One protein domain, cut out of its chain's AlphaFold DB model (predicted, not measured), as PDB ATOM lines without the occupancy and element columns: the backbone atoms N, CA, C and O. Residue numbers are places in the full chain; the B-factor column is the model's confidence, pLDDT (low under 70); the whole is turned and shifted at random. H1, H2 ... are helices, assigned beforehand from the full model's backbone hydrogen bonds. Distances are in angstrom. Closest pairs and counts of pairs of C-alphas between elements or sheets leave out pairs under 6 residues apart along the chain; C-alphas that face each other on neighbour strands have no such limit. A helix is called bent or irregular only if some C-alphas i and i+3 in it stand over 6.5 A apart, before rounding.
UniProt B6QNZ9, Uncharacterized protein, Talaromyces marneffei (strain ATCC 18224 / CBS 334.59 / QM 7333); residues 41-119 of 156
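What this domain is: This is residues 41 to 119 of the 156 residues of an uncharacterized protein of Talaromyces marneffei (strain ATCC 18224 / CBS 334.59 / QM 7333) (UniProt B6QNZ9). A long helix, H3, meets the short helix H1 at a corner near its first residues, and a third helix, H2, is set well away from this corner at the far end of an open loop made by the links of residues 70 to 80 and 90 to 99. On the side away from H2, residues 41 to 62 wind as a wide stretch with no named element, while the far end of H3, residues 113 to 117, sticks out together with Gly 118. The printed part has 79 residues with three named helices, in the order H1, H2, H3, and no named strand; the class is all helix, though under half of the residues, 34 of 79, are in named elements. The whole is loose, with a radius of gyration of the C-alphas of 14.8 A, and only just flat, spanning 43 by 33 by 18 A.

Where its parts are: H3, the longest helix, holds residues 100 to 117 and measures 25.4 A from its first C-alpha at (322.646, 356.782, 264.648) to its last at (298.184, 349.796, 264.023). H1 holds residues 63 to 69, with C-alpha 63 at (317.305, 367.693, 258.484), and is 9.8 A long. H2 holds residues 81 to 89 and is 12.4 A long, with C-alpha 81 at (325.475, 363.028, 283.429). No helix is bent or irregular.

How they stand to each other: H3 touches H1 with residues 100 to 104 alone, with 7 pairs of C-alphas within 8 A. The closest C-alphas of the two helices are those of Leu 69 and Pro 100, 5.0 A apart. Their lines stand at a steep tilt of 67 degrees, only just short of about perpendicular, and they run opposite ways. Their centres are 15.1 A apart. H2 touches no helix: H1 and H2 are apart, and so are H2 and H3. In H1, H2 and H3 every pair of backbone O i and N i+4 is within hydrogen-bond range.

The domain as a whole: The two C-alphas farthest apart, those of Asp 52 and Arg 89, are 44.4 A from each other, and those of Trp 41 and Ser 119, the first and last printed, are 24.2 A apart. Residues 113 to 118, of which 113 to 117 belong to H3, stand free. Residues 41 to 62 hold no named element, and their C-alphas lie 10 to 21 A from the mean of all C-alphas. The link from H1 to H2, 11 residues, is long; that from H2 to H3, 10 residues, is short. The printed part has no cut. The mean pLDDT of the printed part is 95.5, and no printed residue is under 70.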
ATOM      1  N   TRP A  41     321.515 357.117 254.440       95.75
ATOM      2  CA  TRP A  41     320.829 355.832 254.588       95.75
ATOM      3  C   TRP A  41     321.743 354.614 254.373       95.75
ATOM      4  O   TRP A  41     321.328 353.508 254.718       95.75
ATOM      5  N   LEU A  42     322.984 354.800 253.908       96.50
ATOM      6  CA  LEU A  42     324.023 353.764 253.814       96.50
ATOM      7  C   LEU A  42     325.047 353.809 254.958       96.50
ATOM      8  O   LEU A  42     325.807 352.857 255.134       96.50
ATOM      9  N   VAL A  43     325.082 354.887 255.746       95.38
ATOM     10  CA  VAL A  43     325.996 355.005 256.893       95.38
ATOM     11  C   VAL A  43     325.607 353.986 257.974       95.38
ATOM     12  O   VAL A  43     324.418 353.734 258.204       95.38
ATOM     13  N   ASN A  44     326.618 353.376 258.604       95.56
ATOM     14  CA  ASN A  44     326.504 352.289 259.592       95.56
ATOM     15  C   ASN A  44     325.830 351.002 259.076       95.56
ATOM     16  O   ASN A  44     325.388 350.175 259.871       95.56
ATOM     17  N   VAL A  45     325.752 350.808 257.753       94.75
ATOM     18  CA  VAL A  45     325.252 349.566 257.144       94.75
ATOM     19  C   VAL A  45     326.421 348.799 256.516       94.75
ATOM     20  O   VAL A  45     327.113 349.359 255.656       94.75
ATOM     21  N   PRO A  46     326.652 347.528 256.902       94.25
ATOM     22  CA  PRO A  46     327.613 346.656 256.232       94.25
ATOM     23  C   PRO A  46     327.350 346.582 254.724       94.25
ATOM     24  O   PRO A  46     326.200 346.570 254.287       94.25
ATOM     25  N   ARG A  47     328.411 346.554 253.910       92.44
ATOM     26  CA  ARG A  47     328.306 346.649 252.440       92.44
ATOM     27  C   ARG A  47     327.479 345.520 251.817       92.44
ATOM     28  O   ARG A  47     326.829 345.734 250.802       92.44
ATOM     29  N   ASP A  48     327.510 344.342 252.423       95.69
ATOM     30  CA  ASP A  48     326.719 343.160 252.072       95.69
ATOM     31  C   ASP A  48     325.211 343.327 252.330       95.69
ATOM     32  O   ASP A  48     324.413 342.579 251.777       95.69
ATOM     33  N   GLN A  49     324.818 344.322 253.129       94.38
ATOM     34  CA  GLN A  49     323.431 344.612 253.510       94.38
ATOM     35  C   GLN A  49     322.915 345.921 252.905       94.38
ATOM     36  O   GLN A  49     321.891 346.453 253.339       94.38
ATOM     37  N   TRP A  50     323.628 346.491 251.932       94.75
ATOM     38  CA  TRP A  50     323.194 347.726 251.292       94.75
ATOM     39  C   TRP A  50     321.908 347.495 250.495       94.75
ATOM     40  O   TRP A  50     321.895 346.643 249.608       94.75
ATOM     41  N   PRO A  51     320.833 348.249 250.783       93.44
ATOM     42  CA  PRO A  51     319.619 348.153 249.995       93.44
ATOM     43  C   PRO A  51     319.831 348.790 248.615       93.44
ATOM     44  O   PRO A  51     320.584 349.756 248.476       93.44
ATOM     45  N   ASP A  52     319.108 348.295 247.609       92.56
ATOM     46  CA  ASP A  52     319.180 348.803 246.228       92.56
ATOM     47  C   ASP A  52     318.744 350.275 246.106       92.56
ATOM     48  O   ASP A  52     319.115 350.982 245.170       92.56
ATOM     49  N   SER A  53     317.927 350.747 247.050       95.00
ATOM     50  CA  SER A  53     317.416 352.116 247.100       95.00
ATOM     51  C   SER A  53     317.175 352.574 248.541       95.00
ATOM     52  O   SER A  53     317.218 351.772 249.476       95.00
ATOM     53  N   CYS A  54     316.923 353.874 248.733       96.12
ATOM     54  CA  CYS A  54     316.619 354.425 250.054       96.12
ATOM     55  C   CYS A  54     315.340 353.776 250.626       96.12
ATOM     56  O   CYS A  54     314.277 353.930 250.012       96.12
ATOM     57  N   PRO A  55     315.414 353.091 251.787       97.00
ATOM     58  CA  PRO A  55     314.251 352.463 252.408       97.00
ATOM     59  C   PRO A  55     313.120 353.462 252.667       97.00
ATOM     60  O   PRO A  55     313.379 354.586 253.093       97.00
ATOM     61  N   GLU A  56     311.862 353.045 252.480       97.06
ATOM     62  CA  GLU A  56     310.688 353.921 252.660       97.06
ATOM     63  C   GLU A  56     310.665 354.613 254.027       97.06
ATOM     64  O   GLU A  56     310.416 355.811 254.114       97.06
ATOM     65  N   TYR A  57     311.009 353.888 255.097       96.50
ATOM     66  CA  TYR A  57     311.027 354.428 256.459       96.50
ATOM     67  C   TYR A  57     312.114 355.493 256.696       96.50
ATOM     68  O   TYR A  57     312.095 356.166 257.726       96.50
ATOM     69  N   LEU A  58     313.056 355.646 255.762       97.12
ATOM     70  CA  LEU A  58     314.089 356.682 255.768       97.12
ATOM     71  C   LEU A  58     313.815 357.792 254.762       97.12
ATOM     72  O   LEU A  58     314.548 358.773 254.752       97.12
ATOM     73  N   LYS A  59     312.774 357.702 253.934       95.69
ATOM     74  CA  LYS A  59     312.408 358.825 253.073       95.69
ATOM     75  C   LYS A  59     311.858 359.978 253.909       95.69
ATOM     76  O   LYS A  59     311.351 359.779 255.015       95.69
ATOM     77  N   GLU A  60     312.017 361.190 253.376       93.25
ATOM     78  CA  GLU A  60     311.423 362.423 253.920       93.25
ATOM     79  C   GLU A  60     311.736 362.680 255.407       93.25
ATOM     80  O   GLU A  60     310.935 363.238 256.156       93.25
ATOM     81  N   GLN A  61     312.925 362.272 255.856       96.12
ATOM     82  CA  GLN A  61     313.379 362.564 257.212       96.12
ATOM     83  C   GLN A  61     313.704 364.049 257.380       96.12
ATOM     84  O   GLN A  61     314.140 364.720 256.448       96.12
ATOM     85  N   SER A  62     313.528 364.554 258.601       95.44
ATOM     86  CA  SER A  62     313.927 365.919 258.944       95.44
ATOM     87  C   SER A  62     315.437 366.114 258.805       95.44
ATOM     88  O   SER A  62     316.207 365.171 259.005       95.44
ATOM     89  N   ASP A  63     315.877 367.353 258.579       95.62
ATOM     90  CA  ASP A  63     317.305 367.693 258.484       95.62
ATOM     91  C   ASP A  63     318.101 367.225 259.709       95.62
ATOM     92  O   ASP A  63     319.226 366.741 259.589       95.62
ATOM     93  N   LYS A  64     317.490 367.297 260.902       94.12
ATOM     94  CA  LYS A  64     318.085 366.777 262.138       94.12
ATOM     95  C   LYS A  64     318.307 365.264 262.060       94.12
ATOM     96  O   LYS A  64     319.389 364.795 262.403       94.12
ATOM     97  N   ASN A  65     317.302 364.502 261.632       96.00
ATOM     98  CA  ASN A  65     317.417 363.048 261.515       96.00
ATOM     99  C   ASN A  65     318.421 362.659 260.429       96.00
ATOM    100  O   ASN A  65     319.237 361.776 260.667       96.00
ATOM    101  N   ILE A  66     318.401 363.336 259.276       96.56
ATOM    102  CA  ILE A  66     319.381 363.131 258.200       96.56
ATOM    103  C   ILE A  66     320.795 363.381 258.729       96.56
ATOM    104  O   ILE A  66     321.681 362.566 258.491       96.56
ATOM    105  N   GLY A  67     320.995 364.465 259.485       95.19
ATOM    106  CA  GLY A  67     322.273 364.788 260.113       95.19
ATOM    107  C   GLY A  67     322.764 363.687 261.052       95.19
ATOM    108  O   GLY A  67     323.903 363.261 260.920       95.19
ATOM    109  N   ILE A  68     321.898 363.184 261.940       95.56
ATOM    110  CA  ILE A  68     322.245 362.093 262.866       95.56
ATOM    111  C   ILE A  68     322.544 360.798 262.101       95.56
ATOM    112  O   ILE A  68     323.545 360.148 262.369       95.56
ATOM    113  N   LEU A  69     321.704 360.422 261.131       96.75
ATOM    114  CA  LEU A  69     321.887 359.201 260.338       96.75
ATOM    115  C   LEU A  69     323.143 359.251 259.459       96.75
ATOM    116  O   LEU A  69     323.684 358.209 259.123       96.75
ATOM    117  N   ALA A  70     323.607 360.444 259.082       95.94
ATOM    118  CA  ALA A  70     324.826 360.635 258.302       95.94
ATOM    119  C   ALA A  70     326.120 360.558 259.138       95.94
ATOM    120  O   ALA A  70     327.206 360.720 258.573       95.94
ATOM    121  N   THR A  71     326.017 360.355 260.453       95.00
ATOM    122  CA  THR A  71     327.152 360.243 261.374       95.00
ATOM    123  C   THR A  71     327.495 358.769 261.617       95.00
ATOM    124  O   THR A  71     326.599 357.988 261.951       95.00
ATOM    125  N   PRO A  72     328.767 358.359 261.461       95.94
ATOM    126  CA  PRO A  72     329.222 357.039 261.881       95.94
ATOM    127  C   PRO A  72     328.961 356.798 263.371       95.94
ATOM    128  O   PRO A  72     329.106 357.717 264.179       95.94
ATOM    129  N   ASP A  73     328.594 355.578 263.757       96.38
ATOM    130  CA  ASP A  73     328.348 355.251 265.168       96.38
ATOM    131  C   ASP A  73     329.603 355.478 266.032       96.38
ATOM    132  O   ASP A  73     329.491 355.842 267.199       96.38
ATOM    133  N   GLU A  74     330.801 355.323 265.460       95.69
ATOM    134  CA  GLU A  74     332.082 355.549 266.137       95.69
ATOM    135  C   GLU A  74     332.322 357.020 266.507       95.69
ATOM    136  O   GLU A  74     333.072 357.308 267.439       95.69
ATOM    137  N   GLU A  75     331.688 357.952 265.794       94.75
ATOM    138  CA  GLU A  75     331.758 359.392 266.070       94.75
ATOM    139  C   GLU A  75     330.693 359.839 267.086       94.75
ATOM    140  O   GLU A  75     330.622 361.015 267.450       94.75
ATOM    141  N   TYR A  76     329.840 358.922 267.552       93.88
ATOM    142  CA  TYR A  76     328.804 359.248 268.519       93.88
ATOM    143  C   TYR A  76     329.381 359.469 269.922       93.88
ATOM    144  O   TYR A  76     329.900 358.558 270.570       93.88
ATOM    145  N   GLU A  77     329.200 360.682 270.441       91.44
ATOM    146  CA  GLU A  77     329.573 361.025 271.811       91.44
ATOM    147  C   GLU A  77     328.404 360.860 272.789       91.44
ATOM    148  O   GLU A  77     327.337 361.470 272.657       91.44
ATOM    149  N   TRP A  78     328.633 360.077 273.845       92.19
ATOM    150  CA  TRP A  78     327.672 359.908 274.932       92.19
ATOM    151  C   TRP A  78     327.555 361.173 275.785       92.19
ATOM    152  O   TRP A  78     328.540 361.711 276.300       92.19
ATOM    153  N   ILE A  79     326.317 361.616 276.015       92.44
ATOM    154  CA  ILE A  79     326.040 362.768 276.874       92.44
ATOM    155  C   ILE A  79     326.372 362.401 278.325       92.44
ATOM    156  O   ILE A  79     325.754 361.525 278.930       92.44
ATOM    157  N   ARG A  80     327.339 363.113 278.911       95.31
ATOM    158  CA  ARG A  80     327.721 362.945 280.319       95.31
ATOM    159  C   ARG A  80     326.597 363.383 281.256       95.31
ATOM    160  O   ARG A  80     325.889 364.346 280.971       95.31
ATOM    161  N   TRP A  81     326.523 362.762 282.434       96.44
ATOM    162  CA  TRP A  81     325.475 363.028 283.429       96.44
ATOM    163  C   TRP A  81     325.305 364.511 283.793       96.44
ATOM    164  O   TRP A  81     324.188 365.019 283.844       96.44
ATOM    165  N   GLU A  82     326.408 365.240 283.971       97.12
ATOM    166  CA  GLU A  82     326.352 366.679 284.263       97.12
ATOM    167  C   GLU A  82     325.680 367.481 283.146       97.12
ATOM    168  O   GLU A  82     324.887 368.385 283.405       97.12
ATOM    169  N   LYS A  83     325.928 367.099 281.890       95.81
ATOM    170  CA  LYS A  83     325.284 367.732 280.744       95.81
ATOM    171  C   LYS A  83     323.804 367.367 280.660       95.81
ATOM    172  O   LYS A  83     323.007 368.243 280.350       95.81
ATOM    173  N   VAL A  84     323.429 366.125 280.978       96.50
ATOM    174  CA  VAL A  84     322.015 365.706 281.058       96.50
ATOM    175  C   VAL A  84     321.252 366.591 282.042       96.50
ATOM    176  O   VAL A  84     320.224 367.158 281.674       96.50
ATOM    177  N   LYS A  85     321.776 366.768 283.263       97.44
ATOM    178  CA  LYS A  85     321.155 367.630 284.281       97.44
ATOM    179  C   LYS A  85     320.977 369.060 283.782       97.44
ATOM    180  O   LYS A  85     319.908 369.635 283.969       97.44
ATOM    181  N   GLU A  86     321.992 369.614 283.122       97.50
ATOM    182  CA  GLU A  86     321.914 370.968 282.575       97.50
ATOM    183  C   GLU A  86     320.845 371.093 281.483       97.50
ATOM    184  O   GLU A  86     320.036 372.012 281.540       97.50
ATOM    185  N   LEU A  87     320.783 370.148 280.538       97.00
ATOM    186  CA  LEU A  87     319.775 370.150 279.470       97.00
ATOM    187  C   LEU A  87     318.346 370.059 280.018       97.00
ATOM    188  O   LEU A  87     317.451 370.741 279.522       97.00
ATOM    189  N   VAL A  88     318.130 369.245 281.057       97.00
ATOM    190  CA  VAL A  88     316.830 369.158 281.740       97.00
ATOM    191  C   VAL A  88     316.511 370.474 282.450       97.00
ATOM    192  O   VAL A  88     315.409 370.997 282.302       97.00
ATOM    193  N   ARG A  89     317.480 371.054 283.170       97.62
ATOM    194  CA  ARG A  89     317.316 372.325 283.892       97.62
ATOM    195  C   ARG A  89     316.967 373.487 282.957       97.62
ATOM    196  O   ARG A  89     316.188 374.355 283.340       97.62
ATOM    197  N   THR A  90     317.536 373.521 281.753       97.56
ATOM    198  CA  THR A  90     317.270 374.567 280.749       97.56
ATOM    199  C   THR A  90     316.106 374.244 279.815       97.56
ATOM    200  O   THR A  90     315.815 375.047 278.933       97.56
ATOM    201  N   ASN A  91     315.445 373.095 279.988       95.94
ATOM    202  CA  ASN A  91     314.423 372.578 279.075       95.94
ATOM    203  C   ASN A  91     314.907 372.454 277.610       95.94
ATOM    204  O   ASN A  91     314.113 372.506 276.671       95.94
ATOM    205  N   ASP A  92     316.212 372.262 277.395       95.31
ATOM    206  CA  ASP A  92     316.809 372.051 276.068       95.31
ATOM    207  C   ASP A  92     316.812 370.556 275.702       95.31
ATOM    208  O   ASP A  92     317.825 369.947 275.341       95.31
ATOM    209  N   ILE A  93     315.638 369.930 275.823       92.56
ATOM    210  CA  ILE A  93     315.447 368.494 275.577       92.56
ATOM    211  C   ILE A  93     315.699 368.111 274.112       92.56
ATOM    212  O   ILE A  93     315.969 366.953 273.796       92.56
ATOM    213  N   GLY A  94     315.665 369.090 273.202       91.06
ATOM    214  CA  GLY A  94     315.946 368.902 271.782       91.06
ATOM    215  C   GLY A  94     317.387 368.480 271.488       91.06
ATOM    216  O   GLY A  94     317.649 367.997 270.385       91.06
ATOM    217  N   LYS A  95     318.315 368.622 272.443       92.00
ATOM    218  CA  LYS A  95     319.708 368.160 272.317       92.00
ATOM    219  C   LYS A  95     319.889 366.679 272.608       92.00
ATOM    220  O   LYS A  95     320.920 366.126 272.237       92.00
ATOM    221  N   PHE A  96     318.910 366.027 273.235       93.69
ATOM    222  CA  PHE A  96     318.946 364.577 273.348       93.69
ATOM    223  C   PHE A  96     318.826 363.963 271.952       93.69
ATOM    224  O   PHE A  96     317.943 364.302 271.153       93.69
ATOM    225  N   GLN A  97     319.760 363.068 271.657       92.75
ATOM    226  CA  GLN A  97     319.844 362.341 270.404       92.75
ATOM    227  C   GLN A  97     320.087 360.865 270.692       92.75
ATOM    228  O   GLN A  97     320.590 360.504 271.754       92.75
ATOM    229  N   ARG A  98     319.673 360.021 269.752       94.94
ATOM    230  CA  ARG A  98     319.946 358.584 269.785       94.94
ATOM    231  C   ARG A  98     321.261 358.320 269.059       94.94
ATOM    232  O   ARG A  98     321.632 359.106 268.186       94.94
ATOM    233  N   LEU A  99     321.897 357.195 269.375       96.38
ATOM    234  CA  LEU A  99     322.930 356.611 268.520       96.38
ATOM    235  C   LEU A  99     322.381 356.486 267.080       96.38
ATOM    236  O   LEU A  99     321.212 356.104 266.936       96.38
ATOM    237  N   PRO A 100     323.150 356.801 266.021       97.19
ATOM    238  CA  PRO A 100     322.646 356.782 264.648       97.19
ATOM    239  C   PRO A 100     322.008 355.449 264.232       97.19
ATOM    240  O   PRO A 100     320.887 355.444 263.712       97.19
ATOM    241  N   SER A 101     322.637 354.309 264.534       96.81
ATOM    242  CA  SER A 101     322.028 352.995 264.270       96.81
ATOM    243  C   SER A 101     320.745 352.738 265.063       96.81
ATOM    244  O   SER A 101     319.809 352.127 264.544       96.81
ATOM    245  N   ASP A 102     320.642 353.235 266.295       97.19
ATOM    246  CA  ASP A 102     319.408 353.110 267.080       97.19
ATOM    247  C   ASP A 102     318.305 354.021 266.554       97.19
ATOM    248  O   ASP A 102     317.134 353.643 266.573       97.19
ATOM    249  N   LEU A 103     318.656 355.202 266.034       97.75
ATOM    250  CA  LEU A 103     317.704 356.050 265.330       97.75
ATOM    251  C   LEU A 103     317.158 355.335 264.089       97.75
ATOM    252  O   LEU A 103     315.947 355.358 263.879       97.75
ATOM    253  N   ARG A 104     318.008 354.657 263.309       97.56
ATOM    254  CA  ARG A 104     317.569 353.845 262.161       97.56
ATOM    255  C   ARG A 104     316.569 352.769 262.583       97.56
ATOM    256  O   ARG A 104     315.468 352.734 262.038       97.56
ATOM    257  N   ARG A 105     316.917 351.943 263.578       97.44
ATOM    258  CA  ARG A 105     316.031 350.881 264.104       97.44
ATOM    259  C   ARG A 105     314.720 351.449 264.639       97.44
ATOM    260  O   ARG A 105     313.653 350.885 264.419       97.44
ATOM    261  N   TYR A 106     314.789 352.587 265.325       97.06
ATOM    262  CA  TYR A 106     313.611 353.281 265.825       97.06
ATOM    263  C   TYR A 106     312.692 353.725 264.682       97.06
ATOM    264  O   TYR A 106     311.489 353.491 264.757       97.06
ATOM    265  N   LEU A 107     313.230 354.339 263.624       97.25
ATOM    266  CA  LEU A 107     312.438 354.788 262.474       97.25
ATOM    267  C   LEU A 107     311.784 353.615 261.741       97.25
ATOM    268  O   LEU A 107     310.598 353.689 261.423       97.25
ATOM    269  N   GLU A 108     312.522 352.524 261.546       97.31
ATOM    270  CA  GLU A 108     311.994 351.285 260.970       97.31
ATOM    271  C   GLU A 108     310.840 350.720 261.808       97.31
ATOM    272  O   GLU A 108     309.752 350.459 261.291       97.31
ATOM    273  N   TYR A 109     311.030 350.609 263.126       96.44
ATOM    274  CA  TYR A 109     309.997 350.110 264.027       96.44
ATOM    275  C   TYR A 109     308.769 351.031 264.071       96.44
ATOM    276  O   TYR A 109     307.636 350.557 264.026       96.44
ATOM    277  N   MET A 110     308.966 352.353 264.097       95.75
ATOM    278  CA  MET A 110     307.866 353.323 264.039       95.75
ATOM    279  C   MET A 110     307.090 353.231 262.726       95.75
ATOM    280  O   MET A 110     305.865 353.345 262.738       95.75
ATOM    281  N   PHE A 111     307.780 353.027 261.603       96.81
ATOM    282  CA  PHE A 111     307.141 352.817 260.310       96.81
ATOM    283  C   PHE A 111     306.285 351.547 260.326       96.81
ATOM    284  O   PHE A 111     305.098 351.613 260.011       96.81
ATOM    285  N   TYR A 112     306.837 350.426 260.795       96.50
ATOM    286  CA  TYR A 112     306.090 349.179 260.964       96.50
ATOM    287  C   TYR A 112     304.844 349.355 261.846       96.50
ATOM    288  O   TYR A 112     303.750 348.936 261.461       96.50
ATOM    289  N   LEU A 113     304.982 350.008 263.005       96.25
ATOM    290  CA  LEU A 113     303.860 350.223 263.918       96.25
ATOM    291  C   LEU A 113     302.749 351.056 263.283       96.25
ATOM    292  O   LEU A 113     301.582 350.703 263.421       96.25
ATOM    293  N   LYS A 114     303.091 352.126 262.560       95.94
ATOM    294  CA  LYS A 114     302.096 352.941 261.850       95.94
ATOM    295  C   LYS A 114     301.353 352.129 260.791       95.94
ATOM    296  O   LYS A 114     300.134 352.226 260.716       95.94
ATOM    297  N   GLN A 115     302.057 351.290 260.032       96.12
ATOM    298  CA  GLN A 115     301.431 350.439 259.017       96.12
ATOM    299  C   GLN A 115     300.499 349.388 259.630       96.12
ATOM    300  O   GLN A 115     299.450 349.095 259.064       96.12
ATOM    301  N   LYS A 116     300.877 348.817 260.778       96.12
ATOM    302  CA  LYS A 116     300.115 347.740 261.417       96.12
ATOM    303  C   LYS A 116     298.942 348.239 262.263       96.12
ATOM    304  O   LYS A 116     297.887 347.617 262.244       96.12
ATOM    305  N   TYR A 117     299.132 349.324 263.008       94.00
ATOM    306  CA  TYR A 117     298.184 349.796 264.023       94.00
ATOM    307  C   TYR A 117     297.494 351.112 263.650       94.00
ATOM    308  O   TYR A 117     296.656 351.595 264.403       94.00
ATOM    309  N   GLY A 118     297.844 351.725 262.517       94.12
ATOM    310  CA  GLY A 118     297.332 353.032 262.092       94.12
ATOM    311  C   GLY A 118     297.992 354.198 262.831       94.12
ATOM    312  O   GLY A 118     298.392 355.184 262.211       94.12
ATOM    313  N   SER A 119     298.199 354.073 264.143       93.69
ATOM    314  CA  SER A 119     298.972 355.033 264.923       93.69
ATOM    315  C   SER A 119     299.824 354.365 266.003       93.69
ATOM    316  O   SER A 119     299.526 353.290 266.520       93.69
TER     317      SER A 119